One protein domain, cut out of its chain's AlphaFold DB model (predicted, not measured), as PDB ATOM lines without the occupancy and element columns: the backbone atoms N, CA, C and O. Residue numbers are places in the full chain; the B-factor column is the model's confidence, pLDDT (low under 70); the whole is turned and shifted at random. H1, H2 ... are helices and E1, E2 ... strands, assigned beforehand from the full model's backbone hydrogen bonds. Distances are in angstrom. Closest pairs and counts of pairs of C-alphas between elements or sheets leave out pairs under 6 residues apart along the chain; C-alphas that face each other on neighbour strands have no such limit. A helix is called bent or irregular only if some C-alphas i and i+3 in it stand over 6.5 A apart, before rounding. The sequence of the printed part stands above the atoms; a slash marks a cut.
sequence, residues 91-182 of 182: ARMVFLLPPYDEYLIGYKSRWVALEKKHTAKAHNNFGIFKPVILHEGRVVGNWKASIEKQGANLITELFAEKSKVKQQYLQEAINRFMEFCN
ATOM      1  N   ALA A  91       9.482  -5.945 123.503       81.50
ATOM      2  CA  ALA A  91      10.527  -5.115 122.898       81.50
ATOM      3  C   ALA A  91      11.908  -5.792 122.911       81.50
ATOM      4  O   ALA A  91      12.769  -5.540 122.063       81.50
ATOM      5  N   ARG A  92      12.131  -6.687 123.880       85.19
ATOM      6  CA  ARG A  92      13.395  -7.417 124.048       85.19
ATOM      7  C   ARG A  92      13.385  -8.799 123.407       85.19
ATOM      8  O   ARG A  92      14.422  -9.453 123.355       85.19
ATOM      9  N   MET A  93      12.230  -9.272 122.945       88.81
ATOM     10  CA  MET A  93      12.079 -10.653 122.509       88.81
ATOM     11  C   MET A  93      12.630 -10.862 121.108       88.81
ATOM     12  O   MET A  93      12.075 -10.358 120.131       88.81
ATOM     13  N   VAL A  94      13.692 -11.662 121.025       95.19
ATOM     14  CA  VAL A  94      14.246 -12.174 119.771       95.19
ATOM     15  C   VAL A  94      14.121 -13.695 119.751       95.19
ATOM     16  O   VAL A  94      14.459 -14.346 120.737       95.19
ATOM     17  N   PHE A  95      13.652 -14.276 118.649       95.06
ATOM     18  CA  PHE A  95      13.563 -15.730 118.467       95.06
ATOM     19  C   PHE A  95      14.201 -16.158 117.148       95.06
ATOM     20  O   PHE A  95      14.071 -15.470 116.138       95.06
ATOM     21  N   LEU A  96      14.867 -17.311 117.155       96.25
ATOM     22  CA  LEU A  96      15.333 -17.987 115.948       96.25
ATOM     23  C   LEU A  96      14.344 -19.113 115.653       96.25
ATOM     24  O   LEU A  96      14.355 -20.137 116.330       96.25
ATOM     25  N   LEU A  97      13.465 -18.895 114.676       96.00
ATOM     26  CA  LEU A  97      12.445 -19.872 114.308       96.00
ATOM     27  C   LEU A  97      12.961 -20.782 113.185       96.00
ATOM     28  O   LEU A  97      13.550 -20.272 112.218       96.00
ATOM     29  N   PRO A  98      12.772 -22.110 113.290       94.75
ATOM     30  CA  PRO A  98      13.149 -23.064 112.256       94.75
ATOM     31  C   PRO A  98      12.337 -22.875 110.961       94.75
ATOM     32  O   PRO A  98      11.340 -22.148 110.928       94.75
ATOM     33  N   PRO A  99      12.748 -23.518 109.853       95.31
ATOM     34  CA  PRO A  99      11.898 -23.590 108.673       95.31
ATOM     35  C   PRO A  99      10.584 -24.308 109.016       95.31
ATOM     36  O   PRO A  99      10.577 -25.239 109.818       95.31
ATOM     37  N   TYR A 100       9.491 -23.897 108.370       96.25
ATOM     38  CA  TYR A 100       8.136 -24.432 108.584       96.25
ATOM     39  C   TYR A 100       7.580 -24.234 110.000       96.25
ATOM     40  O   TYR A 100       6.663 -24.946 110.397       96.25
ATOM     41  N   ASP A 101       8.107 -23.269 110.756       96.50
ATOM     42  CA  ASP A 101       7.555 -22.932 112.066       96.50
ATOM     43  C   ASP A 101       6.094 -22.456 111.959       96.50
ATOM     44  O   ASP A 101       5.731 -21.683 111.057       96.50
ATOM     45  N   GLU A 102       5.270 -22.914 112.904       95.56
ATOM     46  CA  GLU A 102       3.831 -22.650 112.981       95.56
ATOM     47  C   GLU A 102       3.510 -21.152 112.975       95.56
ATOM     48  O   GLU A 102       2.511 -20.732 112.392       95.56
ATOM     49  N   TYR A 103       4.419 -20.322 113.499       95.69
ATOM     50  CA  TYR A 103       4.287 -18.869 113.487       95.69
ATOM     51  C   TYR A 103       4.053 -18.286 112.083       95.69
ATOM     52  O   TYR A 103       3.378 -17.268 111.933       95.69
ATOM     53  N   LEU A 104       4.592 -18.929 111.040       95.94
ATOM     54  CA  LEU A 104       4.376 -18.528 109.649       95.94
ATOM     55  C   LEU A 104       3.446 -19.468 108.887       95.94
ATOM     56  O   LEU A 104       2.728 -18.997 108.002       95.94
ATOM     57  N   ILE A 105       3.461 -20.777 109.141       96.12
ATOM     58  CA  ILE A 105       2.628 -21.715 108.367       96.12
ATOM     59  C   ILE A 105       1.167 -21.753 108.845       96.12
ATOM     60  O   ILE A 105       0.289 -22.074 108.044       96.12
ATOM     61  N   GLY A 106       0.909 -21.303 110.078       96.19
ATOM     62  CA  GLY A 106      -0.403 -21.218 110.727       96.19
ATOM     63  C   GLY A 106      -1.399 -20.239 110.095       96.19
ATOM     64  O   GLY A 106      -2.586 -20.247 110.426       96.19
ATOM     65  N   TYR A 107      -0.939 -19.392 109.171       96.56
ATOM     66  CA  TYR A 107      -1.736 -18.315 108.587       96.56
ATOM     67  C   TYR A 107      -1.754 -18.385 107.065       96.56
ATOM     68  O   TYR A 107      -0.772 -18.756 106.413       96.56
ATOM     69  N   LYS A 108      -2.865 -17.962 106.467       95.44
ATOM     70  CA  LYS A 108      -2.931 -17.712 105.028       95.44
ATOM     71  C   LYS A 108      -2.215 -16.407 104.712       95.44
ATOM     72  O   LYS A 108      -1.372 -16.358 103.813       95.44
ATOM     73  N   SER A 109      -2.552 -15.368 105.469       92.12
ATOM     74  CA  SER A 109      -2.007 -14.029 105.344       92.12
ATOM     75  C   SER A 109      -0.949 -13.799 106.415       92.12
ATOM     76  O   SER A 109      -1.188 -13.995 107.595       92.12
ATOM     77  N   ARG A 110       0.255 -13.400 106.006       94.44
ATOM     78  CA  ARG A 110       1.416 -13.271 106.910       94.44
ATOM     79  C   ARG A 110       1.780 -11.822 107.201       94.44
ATOM     80  O   ARG A 110       2.826 -11.569 107.779       94.44
ATOM     81  N   TRP A 111       0.958 -10.868 106.769       94.62
ATOM     82  CA  TRP A 111       1.312  -9.446 106.752       94.62
ATOM     83  C   TRP A 111       1.580  -8.865 108.148       94.62
ATOM     84  O   TRP A 111       2.389  -7.944 108.283       94.62
ATOM     85  N   VAL A 112       0.949  -9.427 109.186       93.50
ATOM     86  CA  VAL A 112       1.186  -9.041 110.583       93.50
ATOM     87  C   VAL A 112       2.638  -9.337 110.969       93.50
ATOM     88  O   VAL A 112       3.354  -8.449 111.427       93.50
ATOM     89  N   ALA A 113       3.102 -10.557 110.696       94.62
ATOM     90  CA  ALA A 113       4.443 -11.017 111.044       94.62
ATOM     91  C   ALA A 113       5.521 -10.621 110.020       94.62
ATOM     92  O   ALA A 113       6.692 -10.511 110.371       94.62
ATOM     93  N   LEU A 114       5.172 -10.428 108.746       96.00
ATOM     94  CA  LEU A 114       6.129 -10.352 107.643       96.00
ATOM     95  C   LEU A 114       5.784  -9.221 106.674       96.00
ATOM     96  O   LEU A 114       4.751  -9.234 106.005       96.00
ATOM     97  N   GLU A 115       6.708  -8.274 106.525       95.12
ATOM     98  CA  GLU A 115       6.590  -7.237 105.504       95.12
ATOM     99  C   GLU A 115       6.629  -7.839 104.094       95.12
ATOM    100  O   GLU A 115       7.508  -8.636 103.755       95.12
ATOM    101  N   LYS A 116       5.727  -7.374 103.222       94.75
ATOM    102  CA  LYS A 116       5.573  -7.874 101.845       94.75
ATOM    103  C   LYS A 116       6.870  -7.845 101.025       94.75
ATOM    104  O   LYS A 116       7.126  -8.743 100.229       94.75
ATOM    105  N   LYS A 117       7.726  -6.837 101.230       95.56
ATOM    106  CA  LYS A 117       9.023  -6.727 100.532       95.56
ATOM    107  C   LYS A 117      10.012  -7.840 100.914       95.56
ATOM    108  O   LYS A 117      10.960  -8.101 100.181       95.56
ATOM    109  N   HIS A 118       9.794  -8.502 102.049       95.88
ATOM    110  CA  HIS A 118      10.631  -9.582 102.566       95.88
ATOM    111  C   HIS A 118      10.028 -10.975 102.355       95.88
ATOM    112  O   HIS A 118      10.654 -11.962 102.736       95.88
ATOM    113  N   THR A 119       8.875 -11.088 101.687       95.75
ATOM    114  CA  THR A 119       8.203 -12.370 101.421       95.75
ATOM    115  C   THR A 119       9.153 -13.433 100.864       95.75
ATOM    116  O   THR A 119       9.288 -14.493 101.468       95.75
ATOM    117  N   ALA A 120       9.915 -13.124  99.807       95.69
ATOM    118  CA  ALA A 120      10.854 -14.067  99.179       95.69
ATOM    119  C   ALA A 120      12.046 -14.490 100.074       95.69
ATOM    120  O   ALA A 120      12.717 -15.501  99.814       95.69
ATOM    121  N   LYS A 121      12.331 -13.723 101.137       96.19
ATOM    122  CA  LYS A 121      13.349 -14.063 102.143       96.19
ATOM    123  C   LYS A 121      12.825 -15.044 103.196       96.19
ATOM    124  O   LYS A 121      13.620 -15.800 103.743       96.19
ATOM    125  N   ALA A 122      11.516 -15.093 103.440       96.56
ATOM    126  CA  ALA A 122      10.915 -16.002 104.419       96.56
ATOM    127  C   ALA A 122      10.301 -17.257 103.780       96.56
ATOM    128  O   ALA A 122      10.427 -18.344 104.336       96.56
ATOM    129  N   HIS A 123       9.661 -17.141 102.614       95.94
ATOM    130  CA  HIS A 123       9.065 -18.284 101.923       95.94
ATOM    131  C   HIS A 123       8.955 -18.073 100.408       95.94
ATOM    132  O   HIS A 123       9.193 -16.980  99.892       95.94
ATOM    133  N   ASN A 124       8.605 -19.129  99.675       94.25
ATOM    134  CA  ASN A 124       8.303 -19.055  98.245       94.25
ATOM    135  C   ASN A 124       6.900 -19.603  97.926       94.25
ATOM    136  O   ASN A 124       6.177 -20.063  98.809       94.25
ATOM    137  N   ASN A 125       6.517 -19.553  96.648       90.44
ATOM    138  CA  ASN A 125       5.219 -20.051  96.172       90.44
ATOM    139  C   ASN A 125       5.180 -21.580  95.988       90.44
ATOM    140  O   ASN A 125       4.126 -22.125  95.684       90.44
ATOM    141  N   PHE A 126       6.305 -22.272  96.185       93.38
ATOM    142  CA  PHE A 126       6.417 -23.733  96.118       93.38
ATOM    143  C   PHE A 126       6.313 -24.387  97.505       93.38
ATOM    144  O   PHE A 126       6.669 -25.547  97.672       93.38
ATOM    145  N   GLY A 127       5.857 -23.629  98.509       90.31
ATOM    146  CA  GLY A 127       5.657 -24.121  99.869       90.31
ATOM    147  C   GLY A 127       6.931 -24.229 100.703       90.31
ATOM    148  O   GLY A 127       6.864 -24.785 101.788       90.31
ATOM    149  N   ILE A 128       8.075 -23.702 100.253       96.06
ATOM    150  CA  ILE A 128       9.317 -23.720 101.037       96.06
ATOM    151  C   ILE A 128       9.320 -22.545 102.012       96.06
ATOM    152  O   ILE A 128       9.252 -21.391 101.584       96.06
ATOM    153  N   PHE A 129       9.488 -22.844 103.300       97.12
ATOM    154  CA  PHE A 129       9.692 -21.869 104.371       97.12
ATOM    155  C   PHE A 129      11.141 -21.911 104.854       97.12
ATOM    156  O   PHE A 129      11.715 -22.981 105.041       97.12
ATOM    157  N   LYS A 130      11.741 -20.737 105.033       96.81
ATOM    158  CA  LYS A 130      13.130 -20.565 105.470       96.81
ATOM    159  C   LYS A 130      13.188 -20.317 106.983       96.81
ATOM    160  O   LYS A 130      12.211 -19.817 107.536       96.81
ATOM    161  N   PRO A 131      14.320 -20.608 107.646       96.81
ATOM    162  CA  PRO A 131      14.529 -20.192 109.026       96.81
ATOM    163  C   PRO A 131      14.536 -18.662 109.130       96.81
ATOM    164  O   PRO A 131      15.153 -17.977 108.303       96.81
ATOM    165  N   VAL A 132      13.854 -18.117 110.135       97.88
ATOM    166  CA  VAL A 132      13.663 -16.670 110.311       97.88
ATOM    167  C   VAL A 132      14.079 -16.201 111.698       97.88
ATOM    168  O   VAL A 132      14.031 -16.953 112.668       97.88
ATOM    169  N   ILE A 133      14.485 -14.939 111.787       97.81
ATOM    170  CA  ILE A 133      14.707 -14.234 113.048       97.81
ATOM    171  C   ILE A 133      13.481 -13.364 113.305       97.81
ATOM    172  O   ILE A 133      13.133 -12.523 112.472       97.81
ATOM    173  N   LEU A 134      12.844 -13.568 114.452       96.31
ATOM    174  CA  LEU A 134      11.725 -12.775 114.935       96.31
ATOM    175  C   LEU A 134      12.227 -11.742 115.943       96.31
ATOM    176  O   LEU A 134      12.978 -12.103 116.842       96.31
ATOM    177  N   HIS A 135      11.787 -10.493 115.837       95.06
ATOM    178  CA  HIS A 135      11.951  -9.460 116.863       95.06
ATOM    179  C   HIS A 135      10.629  -8.713 117.013       95.06
ATOM    180  O   HIS A 135      10.028  -8.344 116.006       95.06
ATOM    181  N   GLU A 136      10.143  -8.553 118.247       92.06
ATOM    182  CA  GLU A 136       8.851  -7.894 118.527       92.06
ATOM    183  C   GLU A 136       7.672  -8.496 117.730       92.06
ATOM    184  O   GLU A 136       6.780  -7.791 117.263       92.06
ATOM    185  N   GLY A 137       7.684  -9.816 117.510       91.88
ATOM    186  CA  GLY A 137       6.645 -10.490 116.723       91.88
ATOM    187  C   GLY A 137       6.736 -10.265 115.208       91.88
ATOM    188  O   GLY A 137       5.837 -10.665 114.472       91.88
ATOM    189  N   ARG A 138       7.810  -9.653 114.695       94.62
ATOM    190  CA  ARG A 138       8.010  -9.460 113.252       94.62
ATOM    191  C   ARG A 138       9.275 -10.129 112.754       94.62
ATOM    192  O   ARG A 138      10.295 -10.172 113.435       94.62
ATOM    193  N   VAL A 139       9.213 -10.647 111.536       97.19
ATOM    194  CA  VAL A 139      10.356 -11.236 110.850       97.19
ATOM    195  C   VAL A 139      11.303 -10.120 110.424       97.19
ATOM    196  O   VAL A 139      10.955  -9.276 109.598       97.19
ATOM    197  N   VAL A 140      12.517 -10.149 110.967       97.31
ATOM    198  CA  VAL A 140      13.552  -9.124 110.751       97.31
ATOM    199  C   VAL A 140      14.812  -9.665 110.085       97.31
ATOM    200  O   VAL A 140      15.708  -8.888 109.757       97.31
ATOM    201  N   GLY A 141      14.909 -10.977 109.884       97.44
ATOM    202  CA  GLY A 141      16.108 -11.603 109.344       97.44
ATOM    203  C   GLY A 141      15.949 -13.085 109.035       97.44
ATOM    204  O   GLY A 141      14.899 -13.683 109.274       97.44
ATOM    205  N   ASN A 142      17.026 -13.681 108.541       97.50
ATOM    206  CA  ASN A 142      17.194 -15.122 108.403       97.50
ATOM    207  C   ASN A 142      18.368 -15.594 109.257       97.50
ATOM    208  O   ASN A 142      19.287 -14.831 109.561       97.50
ATOM    209  N   TRP A 143      18.366 -16.877 109.600       95.75
ATOM    210  CA  TRP A 143      19.528 -17.539 110.178       95.75
ATOM    211  C   TRP A 143      19.792 -18.866 109.464       95.75
ATOM    212  O   TRP A 143      18.919 -19.411 108.787       95.75
ATOM    213  N   LYS A 144      21.015 -19.379 109.583       91.75
ATOM    214  CA  LYS A 144      21.399 -20.714 109.113       91.75
ATOM    215  C   LYS A 144      22.459 -21.308 110.032       91.75
ATOM    216  O   LYS A 144      23.302 -20.576 110.550       91.75
ATOM    217  N   ALA A 145      22.444 -22.624 110.204       84.62
ATOM    218  CA  ALA A 145      23.547 -23.317 110.856       84.62
ATOM    219  C   ALA A 145      24.808 -23.238 109.976       84.62
ATOM    220  O   ALA A 145      24.732 -23.435 108.760       84.62
ATOM    221  N   SER A 146      25.958 -22.927 110.578       72.12
ATOM    222  CA  SER A 146      27.259 -23.059 109.923       72.12
ATOM    223  C   SER A 146      27.671 -24.528 109.872       72.12
ATOM    224  O   SER A 146      27.421 -25.290 110.803       72.12
ATOM    225  N   ILE A 147      28.312 -24.918 108.771       60.25
ATOM    226  CA  ILE A 147      28.811 -26.280 108.531       60.25
ATOM    227  C   ILE A 147      30.288 -26.408 108.971       60.25
ATOM    228  O   ILE A 147      30.851 -27.503 108.980       60.25
ATOM    229  N   GLU A 148      30.942 -25.308 109.361       55.25
ATOM    230  CA  GLU A 148      32.357 -25.328 109.743       55.25
ATOM    231  C   GLU A 148      32.584 -25.907 111.152       55.25
ATOM    232  O   GLU A 148      31.858 -25.628 112.104       55.25
ATOM    233  N   LYS A 149      33.588 -26.788 111.243       46.56
ATOM    234  CA  LYS A 149      33.851 -27.717 112.351       46.56
ATOM    235  C   LYS A 149      34.193 -27.012 113.675       46.56
ATOM    236  O   LYS A 149      34.948 -26.050 113.688       46.56
ATOM    237  N   GLN A 150      33.761 -27.650 114.771       45.59
ATOM    238  CA  GLN A 150      34.139 -27.459 116.192       45.59
ATOM    239  C   GLN A 150      33.315 -26.487 117.055       45.59
ATOM    240  O   GLN A 150      33.561 -26.388 118.251       45.59
ATOM    241  N   GLY A 151      32.244 -25.908 116.522       51.91
ATOM    242  CA  GLY A 151      31.182 -25.295 117.320       51.91
ATOM    243  C   GLY A 151      30.006 -24.980 116.412       51.91
ATOM    244  O   GLY A 151      30.220 -24.506 115.298       51.91
ATOM    245  N   ALA A 152      28.774 -25.284 116.823       56.84
ATOM    246  CA  ALA A 152      27.605 -24.899 116.042       56.84
ATOM    247  C   ALA A 152      27.476 -23.364 116.073       56.84
ATOM    248  O   ALA A 152      26.885 -22.769 116.963       56.84
ATOM    249  N   ASN A 153      28.098 -22.699 115.106       72.75
ATOM    250  CA  ASN A 153      27.945 -21.265 114.929       72.75
ATOM    251  C   ASN A 153      26.726 -21.022 114.041       72.75
ATOM    252  O   ASN A 153      26.595 -21.615 112.970       72.75
ATOM    253  N   LEU A 154      25.823 -20.148 114.471       87.62
ATOM    254  CA  LEU A 154      24.703 -19.700 113.650       87.62
ATOM    255  C   LEU A 154      25.123 -18.450 112.879       87.62
ATOM    256  O   LEU A 154      25.638 -17.495 113.455       87.62
ATOM    257  N   ILE A 155      24.884 -18.445 111.573       91.44
ATOM    258  CA  ILE A 155      25.046 -17.253 110.740       91.44
ATOM    259  C   ILE A 155      23.696 -16.545 110.707       91.44
ATOM    260  O   ILE A 155      22.694 -17.155 110.330       91.44
ATOM    261  N   THR A 156      23.671 -15.270 111.088       94.44
ATOM    262  CA  THR A 156      22.466 -14.433 111.112       94.44
ATOM    263  C   THR A 156      22.575 -13.306 110.085       94.44
ATOM    264  O   THR A 156      23.636 -12.713 109.906       94.44
ATOM    265  N   GLU A 157      21.480 -13.019 109.384       95.25
ATOM    266  CA  GLU A 157      21.374 -11.934 108.405       95.25
ATOM    267  C   GLU A 157      20.101 -11.133 108.696       95.25
ATOM    268  O   GLU A 157      18.989 -11.628 108.511       95.25
ATOM    269  N   LEU A 158      20.254  -9.888 109.149       96.31
ATOM    270  CA  LEU A 158      19.134  -8.966 109.344       96.31
ATOM    271  C   LEU A 158      18.796  -8.264 108.024       96.31
ATOM    272  O   LEU A 158      19.671  -7.936 107.230       96.31
ATOM    273  N   PHE A 159      17.511  -8.015 107.780       94.38
ATOM    274  CA  PHE A 159      17.042  -7.440 106.517       94.38
ATOM    275  C   PHE A 159      17.345  -5.951 106.360       94.38
ATOM    276  O   PHE A 159      17.385  -5.465 105.231       94.38
ATOM    277  N   ALA A 160      17.531  -5.241 107.472       88.25
ATOM    278  CA  ALA A 160      17.868  -3.828 107.504       88.25
ATOM    279  C   ALA A 160      19.272  -3.630 108.085       88.25
ATOM    280  O   ALA A 160      19.581  -4.168 109.148       88.25
ATOM    281  N   GLU A 161      20.083  -2.798 107.428       71.75
ATOM    282  CA  GLU A 161      21.442  -2.457 107.881       71.75
ATOM    283  C   GLU A 161      21.442  -1.789 109.264       71.75
ATOM    284  O   GLU A 161      22.296  -2.065 110.101       71.75
ATOM    285  N   LYS A 162      20.440  -0.939 109.534       73.38
ATOM    286  CA  LYS A 162      20.197  -0.320 110.845       73.38
ATOM    287  C   LYS A 162      19.011  -0.987 111.530       73.38
ATOM    288  O   LYS A 162      17.931  -0.407 111.640       73.38
ATOM    289  N   SER A 163      19.203  -2.233 111.945       77.94
ATOM    290  CA  SER A 163      18.187  -2.957 112.707       77.94
ATOM    291  C   SER A 163      17.980  -2.345 114.097       77.94
ATOM    292  O   SER A 163      18.924  -1.882 114.733       77.94
ATOM    293  N   LYS A 164      16.735  -2.384 114.587       83.50
ATOM    294  CA  LYS A 164      16.400  -2.053 115.985       83.50
ATOM    295  C   LYS A 164      16.778  -3.175 116.960       83.50
ATOM    296  O   LYS A 164      16.765  -2.958 118.171       83.50
ATOM    297  N   VAL A 165      17.123  -4.357 116.445       90.56
ATOM    298  CA  VAL A 165      17.557  -5.503 117.249       90.56
ATOM    299  C   VAL A 165      18.890  -5.171 117.912       90.56
ATOM    300  O   VAL A 165      19.913  -5.031 117.240       90.56
ATOM    301  N   LYS A 166      18.902  -5.073 119.243       91.50
ATOM    302  CA  LYS A 166      20.157  -4.940 119.988       91.50
ATOM    303  C   LYS A 166      20.957  -6.236 119.877       91.50
ATOM    304  O   LYS A 166      20.406  -7.318 120.066       91.50
ATOM    305  N   GLN A 167      22.268  -6.115 119.657       90.94
ATOM    306  CA  GLN A 167      23.185  -7.259 119.543       90.94
ATOM    307  C   GLN A 167      23.104  -8.205 120.749       90.94
ATOM    308  O   GLN A 167      23.107  -9.419 120.581       90.94
ATOM    309  N   GLN A 168      22.940  -7.651 121.954       93.31
ATOM    310  CA  GLN A 168      22.755  -8.438 123.172       93.31
ATOM    311  C   GLN A 168      21.549  -9.394 123.077       93.31
ATOM    312  O   GLN A 168      21.699 -10.581 123.345       93.31
ATOM    313  N   TYR A 169      20.377  -8.909 122.653       94.00
ATOM    314  CA  TYR A 169      19.161  -9.734 122.573       94.00
ATOM    315  C   TYR A 169      19.273 -10.813 121.493       94.00
ATOM    316  O   TYR A 169      18.775 -11.925 121.663       94.00
ATOM    317  N   LEU A 170      19.958 -10.508 120.387       93.62
ATOM    318  CA  LEU A 170      20.250 -11.501 119.358       93.62
ATOM    319  C   LEU A 170      21.174 -12.603 119.892       93.62
ATOM    320  O   LEU A 170      20.904 -13.780 119.663       93.62
ATOM    321  N   GLN A 171      22.219 -12.237 120.636       93.25
ATOM    322  CA  GLN A 171      23.144 -13.205 121.225       93.25
ATOM    323  C   GLN A 171      22.459 -14.101 122.265       93.25
ATOM    324  O   GLN A 171      22.666 -15.312 122.261       93.25
ATOM    325  N   GLU A 172      21.603 -13.537 123.119       93.69
ATOM    326  CA  GLU A 172      20.791 -14.305 124.073       93.69
ATOM    327  C   GLU A 172      19.879 -15.313 123.351       93.69
ATOM    328  O   GLU A 172      19.783 -16.475 123.750       93.69
ATOM    329  N   ALA A 173      19.250 -14.905 122.243       93.88
ATOM    330  CA  ALA A 173      18.411 -15.791 121.440       93.88
ATOM    331  C   ALA A 173      19.207 -16.920 120.766       93.88
ATOM    332  O   ALA A 173      18.720 -18.051 120.724       93.88
ATOM    333  N   ILE A 174      20.418 -16.631 120.278       92.94
ATOM    334  CA  ILE A 174      21.341 -17.637 119.736       92.94
ATOM    335  C   ILE A 174      21.700 -18.654 120.820       92.94
ATOM    336  O   ILE A 174      21.552 -19.849 120.589       92.94
ATOM    337  N   ASN A 175      22.106 -18.199 122.008       91.81
ATOM    338  CA  ASN A 175      22.493 -19.087 123.106       91.81
ATOM    339  C   ASN A 175      21.341 -20.020 123.506       91.81
ATOM    340  O   ASN A 175      21.532 -21.229 123.584       91.81
ATOM    341  N   ARG A 176      20.123 -19.485 123.651       91.38
ATOM    342  CA  ARG A 176      18.931 -20.286 123.964       91.38
ATOM    343  C   ARG A 176      18.601 -21.312 122.876       91.38
ATOM    344  O   ARG A 176      18.193 -22.425 123.189       91.38
ATOM    345  N   PHE A 177      18.750 -20.952 121.599       89.88
ATOM    346  CA  PHE A 177      18.546 -21.902 120.500       89.88
ATOM    347  C   PHE A 177      19.600 -23.017 120.529       89.88
ATOM    348  O   PHE A 177      19.277 -24.187 120.360       89.88
ATOM    349  N   MET A 178      20.854 -22.655 120.792       87.25
ATOM    350  CA  MET A 178      21.961 -23.597 120.914       87.25
ATOM    351  C   MET A 178      21.779 -24.565 122.086       87.25
ATOM    352  O   MET A 178      22.033 -25.753 121.927       87.25
ATOM    353  N   GLU A 179      21.293 -24.084 123.232       89.69
ATOM    354  CA  GLU A 179      20.926 -24.926 124.376       89.69
ATOM    355  C   GLU A 179      19.804 -25.910 124.037       89.69
ATOM    356  O   GLU A 179      19.871 -27.058 124.453       89.69
ATOM    357  N   PHE A 180      18.803 -25.493 123.256       86.88
ATOM    358  CA  PHE A 180      17.714 -26.371 122.815       86.88
ATOM    359  C   PHE A 180      18.176 -27.484 121.857       86.88
ATOM    360  O   PHE A 180      17.556 -28.543 121.804       86.88
ATOM    361  N   CYS A 181      19.226 -27.241 121.067       82.69
ATOM    362  CA  CYS A 181      19.749 -28.214 120.104       82.69
ATOM    363  C   CYS A 181      20.736 -29.232 120.694       82.69
ATOM    364  O   CYS A 181      21.049 -30.202 119.998       82.69
ATOM    365  N   ASN A 182      21.241 -28.998 121.907       75.00
ATOM    366  CA  ASN A 182      22.124 -29.921 122.628       75.00
ATOM    367  C   ASN A 182      21.320 -30.980 123.389       75.00
ATOM    368  O   ASN A 182      21.814 -32.128 123.456       75.00
TER     369      ASN A 182
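Overview. This is residues 91 to 182 of the 182 residues of the protein "Winged helix DNA-binding domain-containing protein" of Capnocytophaga granulosa (UniProt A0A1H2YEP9). A strongly twisted, curled sheet of four strands has the long helix H3 over one face and the short helix H2 over the opposite face, while the short H1 only grazes it. The 92 printed residues hold E1, H1, H2, E2, E3, E4 and H3 in that order; the antiparallel sheet runs E1 - E2 - E3 - E4, with E2, E3 and E4 a meander, each strand the antiparallel neighbour of the one before. The class is mixed, and the whole is compact, with a radius of gyration of the C-alphas of 13.1 A and spans of 38 by 28 by 22 A.

Arrangement. Edge strand E1, residues 94 to 97, is antiparallel to E2, residues 132 to 135, with N 95 and O 134 2.9 A apart. E2 and E3, residues 138 to 145, form a hairpin, with N 133 and O 141 2.8 A apart. E3 bends by 54 degrees at residue 141 and forms a hairpin with edge strand E4, residues 154 to 158, where N 142 and O 157 are 2.8 A apart. H1, residues 102 to 105, only grazes the sheet with residues 103 to 104. H2, residues 116 to 122, is on the sheet over E3; their closest C-alphas, Lys 121 and Asn 142, are 7.4 A apart. H3, residues 167 to 181, is on the opposite face; its closest C-alpha pair with E1 is Ala 173 and Phe 95, 5.7 A. H2 and H3 are apart. Every O i to N i+4 pair of H3 is within hydrogen-bond range; H2 has 1 of 3, beside 3 of 4 O i to N i+3 pairs, and H1 is too short for an O i to N i+4 pair.

Along the chain. E1 begins at C-alpha 94 (14.246, -12.174, 119.771) and measures 9.6 A, H1 4.9 A. H2 measures 10.1 A and is irregular, with C-alphas 117 and 120 7.7 A apart. E2 measures 9.9 A, E3 21.0 A and E4 12.8 A. H3 measures 21.2 A and ends at C-alpha 181 (19.749, -28.214, 120.104).

Size, cuts and confidence. The C-alphas of Ser 109 and Gln 150, the two farthest apart, are 40.1 A from each other. The printed part has no cut and no long link. Mean pLDDT of the printed part is 89.6; residues 147 to 152, between E3 and E4, are under 70.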